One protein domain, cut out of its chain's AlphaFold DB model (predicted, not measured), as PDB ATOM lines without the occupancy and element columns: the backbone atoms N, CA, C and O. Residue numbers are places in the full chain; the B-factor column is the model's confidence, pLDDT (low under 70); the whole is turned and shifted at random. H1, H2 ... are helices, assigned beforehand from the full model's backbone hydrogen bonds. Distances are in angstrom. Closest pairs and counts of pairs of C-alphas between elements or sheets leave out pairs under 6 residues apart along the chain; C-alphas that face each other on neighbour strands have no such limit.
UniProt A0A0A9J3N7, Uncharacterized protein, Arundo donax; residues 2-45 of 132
ATOM      1  N   ARG A   2     -11.003  42.818 -20.400       64.06
ATOM      2  CA  ARG A   2     -12.177  42.297 -19.708       64.06
ATOM      3  C   ARG A   2     -11.964  40.785 -19.515       64.06
ATOM      4  O   ARG A   2     -11.350  40.174 -20.397       64.06
ATOM      5  N   PRO A   3     -12.434  40.184 -18.410       73.56
ATOM      6  CA  PRO A   3     -12.405  38.735 -18.257       73.56
ATOM      7  C   PRO A   3     -12.974  38.090 -19.518       73.56
ATOM      8  O   PRO A   3     -13.989  38.565 -20.025       73.56
ATOM      9  N   TRP A   4     -12.334  37.040 -20.037       77.06
ATOM     10  CA  TRP A   4     -12.758  36.388 -21.285       77.06
ATOM     11  C   TRP A   4     -14.252  36.033 -21.273       77.06
ATOM     12  O   TRP A   4     -14.947  36.222 -22.263       77.06
ATOM     13  N   GLN A   5     -14.767  35.659 -20.101       76.75
ATOM     14  CA  GLN A   5     -16.183  35.402 -19.824       76.75
ATOM     15  C   GLN A   5     -17.108  36.577 -20.177       76.75
ATOM     16  O   GLN A   5     -18.205  36.358 -20.669       76.75
ATOM     17  N   ARG A   6     -16.658  37.820 -19.974       75.75
ATOM     18  CA  ARG A   6     -17.402  39.036 -20.325       75.75
ATOM     19  C   ARG A   6     -17.319  39.350 -21.821       75.75
ATOM     20  O   ARG A   6     -18.108  40.144 -22.292       75.75
ATOM     21  N   VAL A   7     -16.358  38.790 -22.561       78.06
ATOM     22  CA  VAL A   7     -16.204  38.994 -24.020       78.06
ATOM     23  C   VAL A   7     -17.023  37.978 -24.823       78.06
ATOM     24  O   VAL A   7     -17.404  38.257 -25.952       78.06
ATOM     25  N   ILE A   8     -17.287  36.804 -24.248       81.88
ATOM     26  CA  ILE A   8     -18.086  35.734 -24.869       81.88
ATOM     27  C   ILE A   8     -19.568  35.777 -24.469       81.88
ATOM     28  O   ILE A   8     -20.301  34.825 -24.734       81.88
ATOM     29  N   ASP A   9     -19.996  36.839 -23.790       80.69
ATOM     30  CA  ASP A   9     -21.382  37.004 -23.368       80.69
ATOM     31  C   ASP A   9     -22.286  37.117 -24.618       80.69
ATOM     32  O   ASP A   9     -21.984  37.875 -25.538       80.69
ATOM     33  N   PRO A  10     -23.378  36.342 -24.723       77.44
ATOM     34  CA  PRO A  10     -24.253  36.381 -25.892       77.44
ATOM     35  C   PRO A  10     -25.134  37.639 -25.975       77.44
ATOM     36  O   PRO A  10     -25.796  37.842 -26.993       77.44
ATOM     37  N   SER A  11     -25.203  38.471 -24.932       75.19
ATOM     38  CA  SER A  11     -26.092  39.639 -24.914       75.19
ATOM     39  C   SER A  11     -25.601  40.753 -25.853       75.19
ATOM     40  O   SER A  11     -24.425  41.072 -25.859       75.19
ATOM     41  N   PRO A  12     -26.448  41.404 -26.665       64.12
ATOM     42  CA  PRO A  12     -25.989  42.344 -27.703       64.12
ATOM     43  C   PRO A  12     -25.248  43.576 -27.155       64.12
ATOM     44  O   PRO A  12     -24.398  44.144 -27.841       64.12
ATOM     45  N   ASP A  13     -25.521  43.946 -25.904       68.00
ATOM     46  CA  ASP A  13     -24.984  45.151 -25.272       68.00
ATOM     47  C   ASP A  13     -23.790  44.878 -24.342       68.00
ATOM     48  O   ASP A  13     -23.233  45.816 -23.776       68.00
ATOM     49  N   HIS A  14     -23.319  43.630 -24.211       71.38
ATOM     50  CA  HIS A  14     -22.245  43.291 -23.262       71.38
ATOM     51  C   HIS A  14     -20.915  44.012 -23.526       71.38
ATOM     52  O   HIS A  14     -20.081  44.132 -22.627       71.38
ATOM     53  N   LEU A  15     -20.686  44.479 -24.758       71.62
ATOM     54  CA  LEU A  15     -19.489  45.236 -25.144       71.62
ATOM     55  C   LEU A  15     -19.672  46.746 -25.040       71.62
ATOM     56  O   LEU A  15     -18.673  47.466 -25.109       71.62
ATOM     57  N   VAL A  16     -20.901  47.232 -24.868       70.94
ATOM     58  CA  VAL A  16     -21.153  48.657 -24.667       70.94
ATOM     59  C   VAL A  16     -20.507  49.053 -23.341       70.94
ATOM     60  O   VAL A  16     -20.616  48.355 -22.334       70.94
ATOM     61  N   LEU A  17     -19.714  50.120 -23.372       68.25
ATOM     62  CA  LEU A  17     -19.171  50.723 -22.165       68.25
ATOM     63  C   LEU A  17     -20.233  51.693 -21.660       68.25
ATOM     64  O   LEU A  17     -20.405  52.760 -22.248       68.25
ATOM     65  N   ASP A  18     -20.927  51.335 -20.579       62.44
ATOM     66  CA  ASP A  18     -21.550  52.355 -19.739       62.44
ATOM     67  C   ASP A  18     -20.425  53.327 -19.375       62.44
ATOM     68  O   ASP A  18     -19.350  52.885 -18.976       62.44
ATOM     69  N   GLY A  19     -20.611  54.634 -19.540       63.09
ATOM     70  CA  GLY A  19     -19.576  55.664 -19.340       63.09
ATOM     71  C   GLY A  19     -18.974  55.762 -17.923       63.09
ATOM     72  O   GLY A  19     -18.450  56.809 -17.553       63.09
ATOM     73  N   LYS A  20     -19.071  54.711 -17.104       67.75
ATOM     74  CA  LYS A  20     -18.438  54.563 -15.799       67.75
ATOM     75  C   LYS A  20     -16.919  54.598 -15.964       67.75
ATOM     76  O   LYS A  20     -16.319  53.796 -16.678       67.75
ATOM     77  N   SER A  21     -16.290  55.529 -15.253       62.31
ATOM     78  CA  SER A  21     -14.843  55.775 -15.267       62.31
ATOM     79  C   SER A  21     -13.999  54.545 -14.912       62.31
ATOM     80  O   SER A  21     -12.853  54.446 -15.348       62.31
ATOM     81  N   THR A  22     -14.570  53.598 -14.165       71.69
ATOM     82  CA  THR A  22     -13.924  52.352 -13.741       71.69
ATOM     83  C   THR A  22     -13.627  51.404 -14.902       71.69
ATOM     84  O   THR A  22     -12.545  50.828 -14.949       71.69
ATOM     85  N   ASP A  23     -14.526  51.271 -15.884       74.94
ATOM     86  CA  ASP A  23     -14.288  50.369 -17.019       74.94
ATOM     87  C   ASP A  23     -13.180  50.911 -17.940       74.94
ATOM     88  O   ASP A  23     -12.372  50.150 -18.478       74.94
ATOM     89  N   TYR A  24     -13.098  52.237 -18.090       79.69
ATOM     90  CA  TYR A  24     -12.046  52.889 -18.871       79.69
ATOM     91  C   TYR A  24     -10.676  52.797 -18.198       79.69
ATOM     92  O   TYR A  24      -9.690  52.506 -18.878       79.69
ATOM     93  N   SER A  25     -10.597  53.006 -16.880       83.25
ATOM     94  CA  SER A  25      -9.329  52.925 -16.147       83.25
ATOM     95  C   SER A  25      -8.777  51.499 -16.113       83.25
ATOM     96  O   SER A  25      -7.582  51.302 -16.340       83.25
ATOM     97  N   GLU A  26      -9.637  50.491 -15.939       83.00
ATOM     98  CA  GLU A  26      -9.242  49.087 -16.056       83.00
ATOM     99  C   GLU A  26      -8.707  48.779 -17.459       83.00
ATOM    100  O   GLU A  26      -7.617  48.221 -17.606       83.00
ATOM    101  N   LEU A  27      -9.432  49.169 -18.514       82.56
ATOM    102  CA  LEU A  27      -8.990  48.958 -19.895       82.56
ATOM    103  C   LEU A  27      -7.646  49.631 -20.183       82.56
ATOM    104  O   LEU A  27      -6.782  48.999 -20.795       82.56
ATOM    105  N   GLN A  28      -7.452  50.861 -19.710       86.81
ATOM    106  CA  GLN A  28      -6.202  51.597 -19.864       86.81
ATOM    107  C   GLN A  28      -5.038  50.906 -19.141       86.81
ATOM    108  O   GLN A  28      -3.972  50.746 -19.735       86.81
ATOM    109  N   MET A  29      -5.245  50.441 -17.905       89.12
ATOM    110  CA  MET A  29      -4.244  49.686 -17.141       89.12
ATOM    111  C   MET A  29      -3.814  48.416 -17.881       89.12
ATOM    112  O   MET A  29      -2.635  48.083 -17.957       89.12
ATOM    113  N   TYR A  30      -4.762  47.685 -18.459       85.62
ATOM    114  CA  TYR A  30      -4.412  46.496 -19.224       85.62
ATOM    115  C   TYR A  30      -3.742  46.821 -20.558       85.62
ATOM    116  O   TYR A  30      -2.869  46.075 -20.995       85.62
ATOM    117  N   ALA A  31      -4.150  47.904 -21.220       88.44
ATOM    118  CA  ALA A  31      -3.518  48.345 -22.455       88.44
ATOM    119  C   ALA A  31      -2.050  48.716 -22.218       88.44
ATOM    120  O   ALA A  31      -1.207  48.348 -23.031       88.44
ATOM    121  N   SER A  32      -1.731  49.370 -21.094       91.19
ATOM    122  CA  SER A  32      -0.345  49.667 -20.724       91.19
ATOM    123  C   SER A  32       0.433  48.404 -20.350       91.19
ATOM    124  O   SER A  32       1.548  48.224 -20.838       91.19
ATOM    125  N   LEU A  33      -0.164  47.489 -19.576       93.50
ATOM    126  CA  LEU A  33       0.468  46.221 -19.189       93.50
ATOM    127  C   LEU A  33       0.823  45.343 -20.401       93.50
ATOM    128  O   LEU A  33       1.908  44.768 -20.444       93.50
ATOM    129  N   TYR A  34      -0.078  45.251 -21.387       93.12
ATOM    130  CA  TYR A  34       0.076  44.361 -22.543       93.12
ATOM    131  C   TYR A  34       0.536  45.065 -23.830       93.12
ATOM    132  O   TYR A  34       0.532  44.462 -24.906       93.12
ATOM    133  N   PHE A  35       0.945  46.337 -23.752       94.31
ATOM    134  CA  PHE A  35       1.252  47.164 -24.925       94.31
ATOM    135  C   PHE A  35       2.262  46.504 -25.873       94.31
ATOM    136  O   PHE A  35       2.079  46.509 -27.094       94.31
ATOM    137  N   SER A  36       3.309  45.892 -25.312       95.94
ATOM    138  CA  SER A  36       4.343  45.204 -26.086       95.94
ATOM    139  C   SER A  36       3.795  43.980 -26.831       95.94
ATOM    140  O   SER A  36       4.026  43.865 -28.037       95.94
ATOM    141  N   GLN A  37       3.013  43.105 -26.177       96.31
ATOM    142  CA  GLN A  37       2.455  41.931 -26.864       96.31
ATOM    143  C   GLN A  37       1.394  42.324 -27.896       96.31
ATOM    144  O   GLN A  37       1.343  41.727 -28.970       96.31
ATOM    145  N   ILE A  38       0.578  43.345 -27.606       93.69
ATOM    146  CA  ILE A  38      -0.397  43.888 -28.561       93.69
ATOM    147  C   ILE A  38       0.330  44.397 -29.808       93.69
ATOM    148  O   ILE A  38      -0.032  44.034 -30.927       93.69
ATOM    149  N   SER A  39       1.389  45.189 -29.625       94.50
ATOM    150  CA  SER A  39       2.174  45.745 -30.730       94.50
ATOM    151  C   SER A  39       2.834  44.651 -31.567       94.50
ATOM    152  O   SER A  39       2.816  44.716 -32.796       94.50
ATOM    153  N   GLU A  40       3.369  43.614 -30.921       96.75
ATOM    154  CA  GLU A  40       3.977  42.479 -31.611       96.75
ATOM    155  C   GLU A  40       2.962  41.687 -32.437       96.75
ATOM    156  O   GLU A  40       3.227  41.337 -33.588       96.75
ATOM    157  N   LEU A  41       1.779  41.438 -31.871       95.31
ATOM    158  CA  LEU A  41       0.700  40.742 -32.559       95.31
ATOM    159  C   LEU A  41       0.230  41.535 -33.784       95.31
ATOM    160  O   LEU A  41       0.163  40.985 -34.883       95.31
ATOM    161  N   LEU A  42      -0.035  42.835 -33.614       94.62
ATOM    162  CA  LEU A  42      -0.448  43.725 -34.702       94.62
ATOM    163  C   LEU A  42       0.614  43.817 -35.799       94.62
ATOM    164  O   LEU A  42       0.271  43.842 -36.976       94.62
ATOM    165  N   ARG A  43       1.902  43.801 -35.440       95.62
ATOM    166  CA  ARG A  43       3.006  43.810 -36.407       95.62
ATOM    167  C   ARG A  43       3.067  42.543 -37.264       95.62
ATOM    168  O   ARG A  43       3.469  42.617 -38.421       95.62
ATOM    169  N   ARG A  44       2.681  41.390 -36.709       96.81
ATOM    170  CA  ARG A  44       2.652  40.098 -37.422       96.81
ATOM    171  C   ARG A  44       1.400  39.905 -38.275       96.81
ATOM    172  O   ARG A  44       1.383  39.033 -39.141       96.81
ATOM    173  N   LEU A  45       0.355  40.693 -38.037       95.62
ATOM    174  CA  LEU A  45      -0.889  40.615 -38.789       95.62
ATOM    175  C   LEU A  45      -0.715  41.184 -40.214       95.62
ATOM    176  O   LEU A  45      -0.173  42.277 -40.390       95.62
TER     177      LEU A  45
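This is residues 2 to 45 of the 132 residues of an uncharacterized protein of Arundo donax (UniProt A0A0A9J3N7). A loose, open U of three helices: H2 makes the base, H3 turns off from its last end at a corner, and the long link from H1 makes the other arm, with short H1 near that arm's far end. The middle is empty, and no helix touches another. The printed part has 44 residues, with helices H1, H2, H3 in chain order and no named strand; the class is all helix. The radius of gyration of the C-alphas is 12.7 A, and the spans are 31 by 23 by 14 A.

H2, residues 21 to 33, measures 18.5 A and begins at C-alpha 21 (-14.843, 55.775, -15.267). H3, residues 35 to 44, measures 14.4 A and ends at C-alpha 44 (2.652, 40.098, -37.422). H1 is residues 4 to 7, 5.1 A.

H2 and H3 meet only through their tight link, Tyr 34. H1 is apart from both. In H2 and H3 every O i to N i+4 pair is within hydrogen-bond range; H1 is too short for such a pair.

The C-alphas farthest apart, of Lys 20 and Arg 44, are 33.5 A apart. The printed part has no cut. The link from H1 to H2 is long, 13 residues. Confidence is under 70 at residues 2, 12 to 13 and 17 to 21.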